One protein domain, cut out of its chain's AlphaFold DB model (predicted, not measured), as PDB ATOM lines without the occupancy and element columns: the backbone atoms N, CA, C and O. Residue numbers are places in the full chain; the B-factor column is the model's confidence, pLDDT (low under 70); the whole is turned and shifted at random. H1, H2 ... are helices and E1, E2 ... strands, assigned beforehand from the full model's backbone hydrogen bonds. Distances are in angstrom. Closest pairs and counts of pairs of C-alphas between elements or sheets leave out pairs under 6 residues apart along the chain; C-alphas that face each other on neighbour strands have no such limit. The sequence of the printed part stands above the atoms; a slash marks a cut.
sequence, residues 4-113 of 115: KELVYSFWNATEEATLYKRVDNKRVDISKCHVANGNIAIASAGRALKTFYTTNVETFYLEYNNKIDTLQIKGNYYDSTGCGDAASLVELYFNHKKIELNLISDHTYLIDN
ATOM      1  N   LYS A   4     209.222 183.034 227.603       79.62
ATOM      2  CA  LYS A   4     208.787 181.771 226.993       79.62
ATOM      3  C   LYS A   4     207.281 181.567 227.152       79.62
ATOM      4  O   LYS A   4     206.606 181.258 226.176       79.62
ATOM      5  N   GLU A   5     206.754 181.787 228.355       80.62
ATOM      6  CA  GLU A   5     205.312 181.727 228.645       80.62
ATOM      7  C   GLU A   5     204.518 182.715 227.784       80.62
ATOM      8  O   GLU A   5     203.481 182.367 227.223       80.62
ATOM      9  N   LEU A   6     205.039 183.930 227.616       79.06
ATOM     10  CA  LEU A   6     204.425 184.949 226.774       79.06
ATOM     11  C   LEU A   6     204.415 184.551 225.292       79.06
ATOM     12  O   LEU A   6     203.378 184.664 224.642       79.06
ATOM     13  N   VAL A   7     205.519 184.023 224.756       81.19
ATOM     14  CA  VAL A   7     205.551 183.499 223.377       81.19
ATOM     15  C   VAL A   7     204.525 182.377 223.192       81.19
ATOM     16  O   VAL A   7     203.761 182.407 222.229       81.19
ATOM     17  N   TYR A   8     204.435 181.436 224.138       83.75
ATOM     18  CA  TYR A   8     203.414 180.383 224.098       83.75
ATOM     19  C   TYR A   8     201.988 180.931 224.159       83.75
ATOM     20  O   TYR A   8     201.089 180.351 223.549       83.75
ATOM     21  N   SER A   9     201.760 182.036 224.871       84.81
ATOM     22  CA  SER A   9     200.433 182.648 224.928       84.81
ATOM     23  C   SER A   9     199.970 183.163 223.564       84.81
ATOM     24  O   SER A   9     198.800 183.001 223.236       84.81
ATOM     25  N   PHE A  10     200.881 183.668 222.724       86.00
ATOM     26  CA  PHE A  10     200.549 184.067 221.355       86.00
ATOM     27  C   PHE A  10     200.275 182.882 220.428       86.00
ATOM     28  O   PHE A  10     199.429 182.996 219.551       86.00
ATOM     29  N   TRP A  11     200.937 181.736 220.617       82.94
ATOM     30  CA  TRP A  11     200.656 180.532 219.818       82.94
ATOM     31  C   TRP A  11     199.268 179.948 220.076       82.94
ATOM     32  O   TRP A  11     198.690 179.330 219.189       82.94
ATOM     33  N   ASN A  12     198.738 180.153 221.282       83.19
ATOM     34  CA  ASN A  12     197.409 179.687 221.676       83.19
ATOM     35  C   ASN A  12     196.350 180.802 221.631       83.19
ATOM     36  O   ASN A  12     195.221 180.589 222.072       83.19
ATOM     37  N   ALA A  13     196.709 181.993 221.148       85.25
ATOM     38  CA  ALA A  13     195.818 183.139 221.124       85.25
ATOM     39  C   ALA A  13     194.706 182.951 220.089       85.25
ATOM     40  O   ALA A  13     194.965 182.727 218.908       85.25
ATOM     41  N   THR A  14     193.461 183.102 220.532       81.88
ATOM     42  CA  THR A  14     192.286 183.167 219.654       81.88
ATOM     43  C   THR A  14     191.904 184.603 219.300       81.88
ATOM     44  O   THR A  14     191.177 184.818 218.334       81.88
ATOM     45  N   GLU A  15     192.388 185.584 220.066       85.94
ATOM     46  CA  GLU A  15     192.178 186.999 219.781       85.94
ATOM     47  C   GLU A  15     193.152 187.485 218.701       85.94
ATOM     48  O   GLU A  15     194.368 187.273 218.772       85.94
ATOM     49  N   GLU A  16     192.601 188.178 217.705       89.12
ATOM     50  CA  GLU A  16     193.355 188.795 216.621       89.12
ATOM     51  C   GLU A  16     193.197 190.316 216.656       89.12
ATOM     52  O   GLU A  16     192.131 190.858 216.951       89.12
ATOM     53  N   ALA A  17     194.266 191.005 216.281       89.81
ATOM     54  CA  ALA A  17     194.263 192.406 215.928       89.81
ATOM     55  C   ALA A  17     194.468 192.555 214.423       89.81
ATOM     56  O   ALA A  17     195.307 191.879 213.824       89.81
ATOM     57  N   THR A  18     193.736 193.477 213.809       91.75
ATOM     58  CA  THR A  18     193.976 193.874 212.421       91.75
ATOM     59  C   THR A  18     194.816 195.135 212.404       91.75
ATOM     60  O   THR A  18     194.407 196.172 212.928       91.75
ATOM     61  N   LEU A  19     195.983 195.054 211.774       90.62
ATOM     62  CA  LEU A  19     196.794 196.218 211.474       90.62
ATOM     63  C   LEU A  19     196.434 196.742 210.087       90.62
ATOM     64  O   LEU A  19     196.520 196.019 209.091       90.62
ATOM     65  N   TYR A  20     196.086 198.016 210.011       92.06
ATOM     66  CA  TYR A  20     195.753 198.681 208.759       92.06
ATOM     67  C   TYR A  20     196.359 200.079 208.695       92.06
ATOM     68  O   TYR A  20     196.756 200.669 209.699       92.06
ATOM     69  N   LYS A  21     196.403 200.642 207.492       92.06
ATOM     70  CA  LYS A  21     196.706 202.059 207.270       92.06
ATOM     71  C   LYS A  21     195.541 202.753 206.581       92.06
ATOM     72  O   LYS A  21     194.680 202.102 205.987       92.06
ATOM     73  N   ARG A  22     195.524 204.083 206.640       91.81
ATOM     74  CA  ARG A  22     194.599 204.902 205.852       91.81
ATOM     75  C   ARG A  22     195.354 205.533 204.689       91.81
ATOM     76  O   ARG A  22     196.295 206.282 204.912       91.81
ATOM     77  N   VAL A  23     194.941 205.227 203.464       90.25
ATOM     78  CA  VAL A  23     195.449 205.854 202.231       90.25
ATOM     79  C   VAL A  23     194.262 206.483 201.528       90.25
ATOM     80  O   VAL A  23     193.263 205.802 201.316       90.25
ATOM     81  N   ASP A  24     194.330 207.780 201.230       92.31
ATOM     82  CA  ASP A  24     193.221 208.537 200.629       92.31
ATOM     83  C   ASP A  24     191.888 208.333 201.374       92.31
ATOM     84  O   ASP A  24     190.835 208.104 200.780       92.31
ATOM     85  N   ASN A  25     191.950 208.348 202.713       87.44
ATOM     86  CA  ASN A  25     190.842 208.060 203.635       87.44
ATOM     87  C   ASN A  25     190.218 206.657 203.526       87.44
ATOM     88  O   ASN A  25     189.211 206.384 204.179       87.44
ATOM     89  N   LYS A  26     190.823 205.738 202.772       93.62
ATOM     90  CA  LYS A  26     190.402 204.337 202.684       93.62
ATOM     91  C   LYS A  26     191.265 203.457 203.575       93.62
ATOM     92  O   LYS A  26     192.481 203.626 203.653       93.62
ATOM     93  N   ARG A  27     190.619 202.499 204.236       94.00
ATOM     94  CA  ARG A  27     191.288 201.446 205.001       94.00
ATOM     95  C   ARG A  27     192.000 200.491 204.046       94.00
ATOM     96  O   ARG A  27     191.395 200.007 203.094       94.00
ATOM     97  N   VAL A  28     193.266 200.218 204.334       91.12
ATOM     98  CA  VAL A  28     194.078 199.208 203.656       91.12
ATOM     99  C   VAL A  28     194.646 198.285 204.722       91.12
ATOM    100  O   VAL A  28     195.519 198.701 205.486       91.12
ATOM    101  N   ASP A  29     194.131 197.061 204.782       89.81
ATOM    102  CA  ASP A  29     194.608 196.041 205.714       89.81
ATOM    103  C   ASP A  29     196.020 195.608 205.324       89.81
ATOM    104  O   ASP A  29     196.316 195.362 204.153       89.81
ATOM    105  N   ILE A  30     196.903 195.565 206.316       86.19
ATOM    106  CA  ILE A  30     198.325 195.285 206.130       86.19
ATOM    107  C   ILE A  30     198.670 193.901 206.664       86.19
ATOM    108  O   ILE A  30     199.350 193.134 205.987       86.19
ATOM    109  N   SER A  31     198.243 193.594 207.888       84.75
ATOM    110  CA  SER A  31     198.572 192.334 208.550       84.75
ATOM    111  C   SER A  31     197.546 192.000 209.627       84.75
ATOM    112  O   SER A  31     196.841 192.879 210.129       84.75
ATOM    113  N   LYS A  32     197.492 190.725 210.001       87.19
ATOM    114  CA  LYS A  32     196.808 190.251 211.203       87.19
ATOM    115  C   LYS A  32     197.850 189.889 212.253       87.19
ATOM    116  O   LYS A  32     198.914 189.365 211.929       87.19
ATOM    117  N   CYS A  33     197.552 190.189 213.504       86.56
ATOM    118  CA  CYS A  33     198.444 189.994 214.638       86.56
ATOM    119  C   CYS A  33     197.696 189.277 215.758       86.56
ATOM    120  O   CYS A  33     196.485 189.422 215.875       86.56
ATOM    121  N   HIS A  34     198.406 188.534 216.601       87.50
ATOM    122  CA  HIS A  34     197.792 187.882 217.757       87.50
ATOM    123  C   HIS A  34     197.813 188.804 218.976       87.50
ATOM    124  O   HIS A  34     198.791 189.528 219.207       87.50
ATOM    125  N   VAL A  35     196.743 188.743 219.767       87.62
ATOM    126  CA  VAL A  35     196.622 189.419 221.060       87.62
ATOM    127  C   VAL A  35     196.569 188.358 222.151       87.62
ATOM    128  O   VAL A  35     195.775 187.425 222.084       87.62
ATOM    129  N   ALA A  36     197.426 188.482 223.159       86.88
ATOM    130  CA  ALA A  36     197.464 187.549 224.278       86.88
ATOM    131  C   ALA A  36     197.855 188.276 225.559       86.88
ATOM    132  O   ALA A  36     198.820 189.037 225.569       86.88
ATOM    133  N   ASN A  37     197.132 188.032 226.656       81.69
ATOM    134  CA  ASN A  37     197.463 188.568 227.981       81.69
ATOM    135  C   ASN A  37     197.685 190.097 228.005       81.69
ATOM    136  O   ASN A  37     198.629 190.566 228.638       81.69
ATOM    137  N   GLY A  38     196.883 190.879 227.269       79.50
ATOM    138  CA  GLY A  38     197.083 192.337 227.169       79.50
ATOM    139  C   GLY A  38     198.369 192.738 226.433       79.50
ATOM    140  O   GLY A  38     198.917 193.818 226.620       79.50
ATOM    141  N   ASN A  39     198.907 191.850 225.610       84.94
ATOM    142  CA  ASN A  39     200.053 192.133 224.767       84.94
ATOM    143  C   ASN A  39     199.690 191.887 223.309       84.94
ATOM    144  O   ASN A  39     198.846 191.045 222.997       84.94
ATOM    145  N   ILE A  40     200.360 192.603 222.413       86.94
ATOM    146  CA  ILE A  40     200.222 192.429 220.967       86.94
ATOM    147  C   ILE A  40     201.578 192.018 220.402       86.94
ATOM    148  O   ILE A  40     202.590 192.668 220.674       86.94
ATOM    149  N   ALA A  41     201.591 190.962 219.592       86.81
ATOM    150  CA  ALA A  41     202.753 190.566 218.809       86.81
ATOM    151  C   ALA A  41     202.589 191.073 217.374       86.81
ATOM    152  O   ALA A  41     201.758 190.560 216.624       86.81
ATOM    153  N   ILE A  42     203.375 192.077 216.985       84.00
ATOM    154  CA  ILE A  42     203.322 192.627 215.625       84.00
ATOM    155  C   ILE A  42     204.444 192.029 214.804       84.00
ATOM    156  O   ILE A  42     205.609 192.277 215.105       84.00
ATOM    157  N   ALA A  43     204.073 191.277 213.769       77.25
ATOM    158  CA  ALA A  43     204.983 190.657 212.818       77.25
ATOM    159  C   ALA A  43     204.722 191.176 211.398       77.25
ATOM    160  O   ALA A  43     203.575 191.339 210.968       77.25
ATOM    161  N   SER A  44     205.802 191.383 210.651       75.88
ATOM    162  CA  SER A  44     205.767 191.623 209.211       75.88
ATOM    163  C   SER A  44     206.862 190.800 208.543       75.88
ATOM    164  O   SER A  44     207.944 190.654 209.101       75.88
ATOM    165  N   ALA A  45     206.600 190.277 207.346       74.50
ATOM    166  CA  ALA A  45     207.555 189.469 206.589       74.50
ATOM    167  C   ALA A  45     207.441 189.724 205.078       74.50
ATOM    168  O   ALA A  45     206.399 190.167 204.580       74.50
ATOM    169  N   GLY A  46     208.526 189.445 204.349       76.94
ATOM    170  CA  GLY A  46     208.610 189.621 202.897       76.94
ATOM    171  C   GLY A  46     208.217 191.032 202.450       76.94
ATOM    172  O   GLY A  46     208.544 192.018 203.106       76.94
ATOM    173  N   ARG A  47     207.409 191.135 201.384       73.12
ATOM    174  CA  ARG A  47     206.996 192.428 200.802       73.12
ATOM    175  C   ARG A  47     206.302 193.381 201.782       73.12
ATOM    176  O   ARG A  47     206.354 194.593 201.571       73.12
ATOM    177  N   ALA A  48     205.667 192.870 202.839       77.50
ATOM    178  CA  ALA A  48     205.055 193.720 203.857       77.50
ATOM    179  C   ALA A  48     206.112 194.524 204.638       77.50
ATOM    180  O   ALA A  48     205.846 195.670 205.002       77.50
ATOM    181  N   LEU A  49     207.341 194.003 204.796       81.19
ATOM    182  CA  LEU A  49     208.454 194.711 205.444       81.19
ATOM    183  C   LEU A  49     208.730 196.062 204.783       81.19
ATOM    184  O   LEU A  49     208.880 197.056 205.482       81.19
ATOM    185  N   LYS A  50     208.697 196.140 203.449       84.69
ATOM    186  CA  LYS A  50     208.902 197.403 202.722       84.69
ATOM    187  C   LYS A  50     207.849 198.467 203.049       84.69
ATOM    188  O   LYS A  50     208.128 199.657 202.968       84.69
ATOM    189  N   THR A  51     206.634 198.044 203.397       82.31
ATOM    190  CA  THR A  51     205.552 198.960 203.786       82.31
ATOM    191  C   THR A  51     205.684 199.397 205.245       82.31
ATOM    192  O   THR A  51     205.299 200.510 205.577       82.31
ATOM    193  N   PHE A  52     206.228 198.533 206.102       82.94
ATOM    194  CA  PHE A  52     206.411 198.787 207.532       82.94
ATOM    195  C   PHE A  52     207.661 199.606 207.864       82.94
ATOM    196  O   PHE A  52     207.623 200.458 208.746       82.94
ATOM    197  N   TYR A  53     208.779 199.329 207.194       88.12
ATOM    198  CA  TYR A  53     210.093 199.872 207.525       88.12
ATOM    199  C   TYR A  53     210.474 200.937 206.507       88.12
ATOM    200  O   TYR A  53     211.179 200.669 205.532       88.12
ATOM    201  N   THR A  54     209.977 202.149 206.740       89.00
ATOM    202  CA  THR A  54     210.368 203.327 205.966       89.00
ATOM    203  C   THR A  54     211.247 204.250 206.803       89.00
ATOM    204  O   THR A  54     211.175 204.273 208.034       89.00
ATOM    205  N   THR A  55     212.078 205.043 206.129       91.12
ATOM    206  CA  THR A  55     212.955 206.023 206.782       91.12
ATOM    207  C   THR A  55     212.179 207.150 207.478       91.12
ATOM    208  O   THR A  55     212.763 207.879 208.285       91.12
ATOM    209  N   ASN A  56     210.874 207.266 207.214       92.25
ATOM    210  CA  ASN A  56     209.948 208.177 207.877       92.25
ATOM    211  C   ASN A  56     209.170 207.461 208.991       92.25
ATOM    212  O   ASN A  56     209.045 206.240 209.005       92.25
ATOM    213  N   VAL A  57     208.614 208.237 209.924       92.50
ATOM    214  CA  VAL A  57     207.662 207.704 210.907       92.50
ATOM    215  C   VAL A  57     206.315 207.505 210.214       92.50
ATOM    216  O   VAL A  57     205.570 208.461 209.999       92.50
ATOM    217  N   GLU A  58     206.005 206.262 209.873       92.94
ATOM    218  CA  GLU A  58     204.711 205.864 209.325       92.94
ATOM    219  C   GLU A  58     203.712 205.610 210.448       92.94
ATOM    220  O   GLU A  58     204.081 205.113 211.511       92.94
ATOM    221  N   THR A  59     202.438 205.934 210.216       93.88
ATOM    222  CA  THR A  59     201.357 205.699 211.183       93.88
ATOM    223  C   THR A  59     200.407 204.623 210.676       93.88
ATOM    224  O   THR A  59     199.818 204.728 209.599       93.88
ATOM    225  N   PHE A  60     200.221 203.612 211.509       93.19
ATOM    226  CA  PHE A  60     199.298 202.506 211.341       93.19
ATOM    227  C   PHE A  60     198.263 202.524 212.464       93.19
ATOM    228  O   PHE A  60     198.443 203.144 213.516       93.19
ATOM    229  N   TYR A  61     197.178 201.806 212.230       93.50
ATOM    230  CA  TYR A  61     196.085 201.631 213.164       93.50
ATOM    231  C   TYR A  61     195.955 200.158 213.497       93.50
ATOM    232  O   TYR A  61     195.976 199.310 212.603       93.50
ATOM    233  N   LEU A  62     195.812 199.873 214.782       92.19
ATOM    234  CA  LEU A  62     195.638 198.530 215.297       92.19
ATOM    235  C   LEU A  62     194.236 198.410 215.885       92.19
ATOM    236  O   LEU A  62     193.921 199.077 216.869       92.19
ATOM    237  N   GLU A  63     193.399 197.576 215.279       92.50
ATOM    238  CA  GLU A  63     192.021 197.345 215.713       92.50
ATOM    239  C   GLU A  63     191.860 195.947 216.301       92.50
ATOM    240  O   GLU A  63     192.187 194.954 215.655       92.50
ATOM    241  N   TYR A  64     191.355 195.882 217.529       89.56
ATOM    242  CA  TYR A  64     191.106 194.652 218.282       89.56
ATOM    243  C   TYR A  64     190.130 194.953 219.418       89.56
ATOM    244  O   TYR A  64     190.117 196.069 219.930       89.56
ATOM    245  N   ASN A  65     189.304 193.988 219.827       84.06
ATOM    246  CA  ASN A  65     188.393 194.124 220.975       84.06
ATOM    247  C   ASN A  65     187.562 195.432 220.976       84.06
ATOM    248  O   ASN A  65     187.405 196.077 222.011       84.06
ATOM    249  N   ASN A  66     187.048 195.843 219.806       84.81
ATOM    250  CA  ASN A  66     186.318 197.107 219.586       84.81
ATOM    251  C   ASN A  66     187.095 198.388 219.961       84.81
ATOM    252  O   ASN A  66     186.505 199.454 220.137       84.81
ATOM    253  N   LYS A  67     188.419 198.295 220.072       88.88
ATOM    254  CA  LYS A  67     189.350 199.391 220.325       88.88
ATOM    255  C   LYS A  67     190.200 199.633 219.082       88.88
ATOM    256  O   LYS A  67     190.513 198.704 218.342       88.88
ATOM    257  N   ILE A  68     190.590 200.890 218.878       92.44
ATOM    258  CA  ILE A  68     191.558 201.284 217.855       92.44
ATOM    259  C   ILE A  68     192.685 202.045 218.545       92.44
ATOM    260  O   ILE A  68     192.447 203.091 219.145       92.44
ATOM    261  N   ASP A  69     193.900 201.522 218.435       92.19
ATOM    262  CA  ASP A  69     195.129 202.170 218.885       92.19
ATOM    263  C   ASP A  69     195.981 202.606 217.687       92.19
ATOM    264  O   ASP A  69     195.781 202.162 216.551       92.19
ATOM    265  N   THR A  70     196.949 203.483 217.941       93.50
ATOM    266  CA  THR A  70     197.921 203.916 216.929       93.50
ATOM    267  C   THR A  70     199.251 203.214 217.129       93.50
ATOM    268  O   THR A  70     199.733 203.046 218.250       93.50
ATOM    269  N   LEU A  71     199.865 202.837 216.017       91.94
ATOM    270  CA  LEU A  71     201.192 202.253 215.964       91.94
ATOM    271  C   LEU A  71     202.024 203.073 214.991       91.94
ATOM    272  O   LEU A  71     201.656 203.181 213.824       91.94
ATOM    273  N   GLN A  72     203.131 203.648 215.445       93.00
ATOM    274  CA  GLN A  72     204.008 204.423 214.574       93.00
ATOM    275  C   GLN A  72     205.367 203.749 214.474       93.00
ATOM    276  O   GLN A  72     205.949 203.364 215.489       93.00
ATOM    277  N   ILE A  73     205.847 203.573 213.248       91.56
ATOM    278  CA  ILE A  73     207.035 202.772 212.949       91.56
ATOM    279  C   ILE A  73     207.953 203.566 212.043       91.56
ATOM    280  O   ILE A  73     207.518 204.156 211.057       91.56
ATOM    281  N   LYS A  74     209.240 203.530 212.367       92.88
ATOM    282  CA  LYS A  74     210.321 203.991 211.505       92.88
ATOM    283  C   LYS A  74     211.383 202.913 211.441       92.88
ATOM    284  O   LYS A  74     211.783 202.362 212.470       92.88
ATOM    285  N   GLY A  75     211.866 202.626 210.246       91.38
ATOM    286  CA  GLY A  75     212.772 201.519 210.013       91.38
ATOM    287  C   GLY A  75     213.517 201.620 208.693       91.38
ATOM    288  O   GLY A  75     213.078 202.273 207.758       91.38
ATOM    289  N   ASN A  76     214.646 200.940 208.594       89.88
ATOM    290  CA  ASN A  76     215.365 200.805 207.337       89.88
ATOM    291  C   ASN A  76     214.988 199.475 206.691       89.88
ATOM    292  O   ASN A  76     215.044 198.442 207.356       89.88
ATOM    293  N   TYR A  77     214.634 199.500 205.411       88.75
ATOM    294  CA  TYR A  77     214.441 198.309 204.590       88.75
ATOM    295  C   TYR A  77     215.529 198.255 203.517       88.75
ATOM    296  O   TYR A  77     215.791 199.251 202.839       88.75
ATOM    297  N   TYR A  78     216.145 197.089 203.361       84.88
ATOM    298  CA  TYR A  78     217.194 196.818 202.391       84.88
ATOM    299  C   TYR A  78     216.703 195.730 201.438       84.88
ATOM    300  O   TYR A  78     216.502 194.579 201.831       84.88
ATOM    301  N   ASP A  79     216.514 196.116 200.180       74.56
ATOM    302  CA  ASP A  79     216.196 195.191 199.097       74.56
ATOM    303  C   ASP A  79     217.485 194.456 198.712       74.56
ATOM    304  O   ASP A  79     218.375 195.035 198.082       74.56
ATOM    305  N   SER A  80     217.640 193.214 199.175       65.31
ATOM    306  CA  SER A  80     218.776 192.381 198.796       65.31
ATOM    307  C   SER A  80     218.316 191.353 197.765       65.31
ATOM    308  O   SER A  80     217.642 190.362 198.065       65.31
ATOM    309  N   THR A  81     218.663 191.595 196.501       58.66
ATOM    310  CA  THR A  81     218.413 190.633 195.428       58.66
ATOM    311  C   THR A  81     219.194 189.348 195.714       58.66
ATOM    312  O   THR A  81     220.412 189.319 195.556       58.66
ATOM    313  N   GLY A  82     218.498 188.289 196.136       58.53
ATOM    314  CA  GLY A  82     219.042 186.930 196.263       58.53
ATOM    315  C   GLY A  82     219.326 186.420 197.682       58.53
ATOM    316  O   GLY A  82     219.471 185.210 197.835       58.53
ATOM    317  N   CYS A  83     219.344 187.274 198.715       64.94
ATOM    318  CA  CYS A  83     219.566 186.858 200.116       64.94
ATOM    319  C   CYS A  83     218.349 187.057 201.038       64.94
ATOM    320  O   CYS A  83     218.416 186.707 202.215       64.94
ATOM    321  N   GLY A  84     217.232 187.551 200.496       66.44
ATOM    322  CA  GLY A  84     216.017 187.853 201.250       66.44
ATOM    323  C   GLY A  84     215.946 189.320 201.672       66.44
ATOM    324  O   GLY A  84     216.950 190.028 201.730       66.44
ATOM    325  N   ASP A  85     214.731 189.789 201.930       73.69
ATOM    326  CA  ASP A  85     214.489 191.138 202.434       73.69
ATOM    327  C   ASP A  85     215.141 191.307 203.813       73.69
ATOM    328  O   ASP A  85     214.891 190.501 204.708       73.69
ATOM    329  N   ALA A  86     215.938 192.360 204.006       79.88
ATOM    330  CA  ALA A  86     216.475 192.708 205.320       79.88
ATOM    331  C   ALA A  86     215.821 193.995 205.826       79.88
ATOM    332  O   ALA A  86     215.621 194.948 205.075       79.88
ATOM    333  N   ALA A  87     215.502 194.048 207.116       86.50
ATOM    334  CA  ALA A  87     214.916 195.234 207.727       86.50
ATOM    335  C   ALA A  87     215.455 195.473 209.141       86.50
ATOM    336  O   ALA A  87     215.803 194.543 209.865       86.50
ATOM    337  N   SER A  88     215.516 196.737 209.544       86.06
ATOM    338  CA  SER A  88     215.982 197.164 210.861       86.06
ATOM    339  C   SER A  88     215.032 198.209 211.427       86.06
ATOM    340  O   SER A  88     214.805 199.248 210.809       86.06
ATOM    341  N   LEU A  89     214.460 197.931 212.597       88.25
ATOM    342  CA  LEU A  89     213.596 198.874 213.300       88.25
ATOM    343  C   LEU A  89     214.448 199.968 213.942       88.25
ATOM    344  O   LEU A  89     215.422 199.668 214.629       88.25
ATOM    345  N   VAL A  90     214.056 201.223 213.742       90.69
ATOM    346  CA  VAL A  90     214.738 202.392 214.310       90.69
ATOM    347  C   VAL A  90     213.914 202.971 215.456       90.69
ATOM    348  O   VAL A  90     214.440 203.206 216.543       90.69
ATOM    349  N   GLU A  91     212.612 203.173 215.246       92.12
ATOM    350  CA  GLU A  91     211.702 203.688 216.270       92.12
ATOM    351  C   GLU A  91     210.349 202.973 216.209       92.12
ATOM    352  O   GLU A  91     209.835 202.669 215.131       92.12
ATOM    353  N   LEU A  92     209.770 202.738 217.387       90.50
ATOM    354  CA  LEU A  92     208.447 202.157 217.570       90.50
ATOM    355  C   LEU A  92     207.689 202.964 218.617       90.50
ATOM    356  O   LEU A  92     208.192 203.196 219.721       90.50
ATOM    357  N   TYR A  93     206.477 203.368 218.268       91.81
ATOM    358  CA  TYR A  93     205.573 204.080 219.152       91.81
ATOM    359  C   TYR A  93     204.223 203.386 219.175       91.81
ATOM    360  O   TYR A  93     203.715 202.962 218.139       91.81
ATOM    361  N   PHE A  94     203.616 203.339 220.349       90.75
ATOM    362  CA  PHE A  94     202.248 202.884 220.537       90.75
ATOM    363  C   PHE A  94     201.478 203.981 221.256       90.75
ATOM    364  O   PHE A  94     201.929 204.473 222.293       90.75
ATOM    365  N   ASN A  95     200.352 204.417 220.692       91.56
ATOM    366  CA  ASN A  95     199.580 205.545 221.221       91.56
ATOM    367  C   ASN A  95     200.447 206.778 221.507       91.56
ATOM    368  O   ASN A  95     200.367 207.381 222.576       91.56
ATOM    369  N   HIS A  96     201.310 207.119 220.545       90.19
ATOM    370  CA  HIS A  96     202.258 208.239 220.603       90.19
ATOM    371  C   HIS A  96     203.334 208.145 221.700       90.19
ATOM    372  O   HIS A  96     204.141 209.063 221.853       90.19
ATOM    373  N   LYS A  97     203.406 207.034 222.442       90.75
ATOM    374  CA  LYS A  97     204.464 206.763 223.420       90.75
ATOM    375  C   LYS A  97     205.530 205.884 222.787       90.75
ATOM    376  O   LYS A  97     205.214 204.841 222.220       90.75
ATOM    377  N   LYS A  98     206.795 206.292 222.897       90.38
ATOM    378  CA  LYS A  98     207.923 205.474 222.439       90.38
ATOM    379  C   LYS A  98     208.001 204.205 223.286       90.38
ATOM    380  O   LYS A  98     207.939 204.292 224.511       90.38
ATOM    381  N   ILE A  99     208.148 203.058 222.637       85.75
ATOM    382  CA  ILE A  99     208.258 201.757 223.301       85.75
ATOM    383  C   ILE A  99     209.707 201.266 223.258       85.75
ATOM    384  O   ILE A  99     210.402 201.428 222.252       85.75
ATOM    385  N   GLU A 100     210.167 200.670 224.361       82.75
ATOM    386  CA  GLU A 100     211.428 199.928 224.383       82.75
ATOM    387  C   GLU A 100     211.321 198.648 223.554       82.75
ATOM    388  O   GLU A 100     210.352 197.894 223.638       82.75
ATOM    389  N   LEU A 101     212.343 198.402 222.742       75.31
ATOM    390  CA  LEU A 101     212.317 197.338 221.751       75.31
ATOM    391  C   LEU A 101     212.452 195.961 222.408       75.31
ATOM    392  O   LEU A 101     213.554 195.485 222.667       75.31
ATOM    393  N   ASN A 102     211.318 195.289 222.592       77.88
ATOM    394  CA  ASN A 102     211.256 193.899 223.034       77.88
ATOM    395  C   ASN A 102     211.041 192.973 221.832       77.88
ATOM    396  O   ASN A 102     209.924 192.553 221.524       77.88
ATOM    397  N   LEU A 103     212.134 192.680 221.125       79.12
ATOM    398  CA  LEU A 103     212.145 191.751 219.994       79.12
ATOM    399  C   LEU A 103     211.924 190.316 220.489       79.12
ATOM    400  O   LEU A 103     212.719 189.803 221.284       79.12
ATOM    401  N   ILE A 104     210.881 189.649 219.993       78.88
ATOM    402  CA  ILE A 104     210.583 188.251 220.347       78.88
ATOM    403  C   ILE A 104     211.040 187.256 219.276       78.88
ATOM    404  O   ILE A 104     211.484 186.167 219.639       78.88
ATOM    405  N   SER A 105     211.001 187.652 218.003       77.38
ATOM    406  CA  SER A 105     211.482 186.912 216.827       77.38
ATOM    407  C   SER A 105     211.797 187.908 215.701       77.38
ATOM    408  O   SER A 105     211.549 189.103 215.870       77.38
ATOM    409  N   ASP A 106     212.324 187.445 214.568       78.38
ATOM    410  CA  ASP A 106     212.665 188.297 213.428       78.38
ATOM    411  C   ASP A 106     211.475 189.173 213.027       78.38
ATOM    412  O   ASP A 106     210.353 188.697 212.831       78.38
ATOM    413  N   HIS A 107     211.724 190.484 212.986       80.88
ATOM    414  CA  HIS A 107     210.735 191.522 212.672       80.88
ATOM    415  C   HIS A 107     209.443 191.455 213.501       80.88
ATOM    416  O   HIS A 107     208.425 192.017 213.089       80.88
ATOM    417  N   THR A 108     209.488 190.782 214.655       83.62
ATOM    418  CA  THR A 108     208.343 190.569 215.531       83.62
ATOM    419  C   THR A 108     208.591 191.198 216.892       83.62
ATOM    420  O   THR A 108     209.509 190.806 217.622       83.62
ATOM    421  N   TYR A 109     207.735 192.146 217.259       84.19
ATOM    422  CA  TYR A 109     207.875 192.932 218.482       84.19
ATOM    423  C   TYR A 109     206.716 192.687 219.422       84.19
ATOM    424  O   TYR A 109     205.563 192.580 219.000       84.19
ATOM    425  N   LEU A 110     207.050 192.647 220.706       85.75
ATOM    426  CA  LEU A 110     206.083 192.660 221.779       85.75
ATOM    427  C   LEU A 110     205.705 194.099 222.131       85.75
ATOM    428  O   LEU A 110     206.569 194.904 222.485       85.75
ATOM    429  N   ILE A 111     204.408 194.383 222.108       84.31
ATOM    430  CA  ILE A 111     203.824 195.614 222.634       84.31
ATOM    431  C   ILE A 111     203.052 195.267 223.900       84.31
ATOM    432  O   ILE A 111     202.029 194.583 223.835       84.31
ATOM    433  N   ASP A 112     203.541 195.759 225.035       77.44
ATOM    434  CA  ASP A 112     202.827 195.712 226.308       77.44
ATOM    435  C   ASP A 112     201.780 196.835 226.335       77.44
ATOM    436  O   ASP A 112     202.131 198.012 226.447       77.44
ATOM    437  N   ASN A 113     200.499 196.478 226.176       72.19
ATOM    438  CA  ASN A 113     199.392 197.440 226.188       72.19
ATOM    439  C   ASN A 113     198.755 197.604 227.576       72.19
ATOM    440  O   ASN A 113     197.774 198.337 227.711       72.19
TER     441      ASN A 113
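What this domain is: This is residues 4 to 113 of the 115 residues of an uncharacterized protein of Capnocytophaga sp. oral taxon 412 str. F0487 (UniProt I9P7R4). One antiparallel sheet of eight strands curls like part of a barrel, folded so that E6, E5, E4 and E1 face E3, E8 and E7, with E2 as the hinge. The short helix H2 sits within the curl, H1 covers E3 and E8 on the outside, and the ring stays open between E6 and E7. The printed part has 110 residues, with two named helices and eight named strands in the order H1 E1 E2 E3 H2 E4 E5 E6 E7 E8; across the sheet the order is E6 E5 E4 E1 E2 E3 E8 E7. The class is mostly strand, and the whole is compact, with a radius of gyration of the C-alphas of 13.7 A and spans of 38 by 36 by 23 A.

How they stand to each other: Begin with E1, residues 15 to 23, and E2, residues 26 to 36, a hairpin in which N 17 and O 33 are 2.8 A apart. E3, residues 39 to 43, continues this meander, each strand the antiparallel neighbour of the one before; look at N 36 and O 39, 2.9 A. On the other side of E1 is E4, residues 58 to 64, with N 18 and O 63 at 2.8 A. E4 begins a second meander with E5, residues 67 to 78, and E6, residues 86 to 94: N 60 and O 71 are 2.8 A apart, as are N 72 and O 93. Beside E3 find E8, residues 108 to 112, with N 40 and O 111 at 3.0 A, and then edge strand E7, residues 103 to 105, with N 104 and O 108 at 3.0 A. E6 and E7 are apart, but the closest C-alphas of E6 and E8, Phe 94 and Ile 111, are 7.7 A apart. The sheet curls round H2, residues 47 to 52; its closest C-alphas with E5 are Lys 50 and Tyr 77, 5.9 A. H1, residues 4 to 11, is on the sheet at a height of 8.3 A, over E3 and E8, and runs across the strands, at 70 degrees to E3 on the local plane. In H1 every O i to N i+4 pair is within hydrogen-bond range; in H2 it is 1 of 2.

Where its parts are: Find C-alpha 4 at (208.787, 181.771, 226.993), where H1 begins. E5, the longest strand, runs 33.2 A from C-alpha 67 at (189.350, 199.391, 220.325) and bends by 53 degrees at residue 75. E2 measures 28.2 A and bends by 63 degrees at residue 30; E1 measures 26.0 A. E6 measures 23.2 A and bends by 62 degrees at residue 90; E4 measures 19.8 A. E8 ends at C-alpha 112, (202.827, 195.712, 226.308).

The domain as a whole: The farthest C-alphas, Asn 66 and Gly 82, are 41.5 A apart. The printed part has no cut and no long link. Mean pLDDT of the printed part is 85.0; residues 80 to 84, in the link from E5 to E6, are under 70.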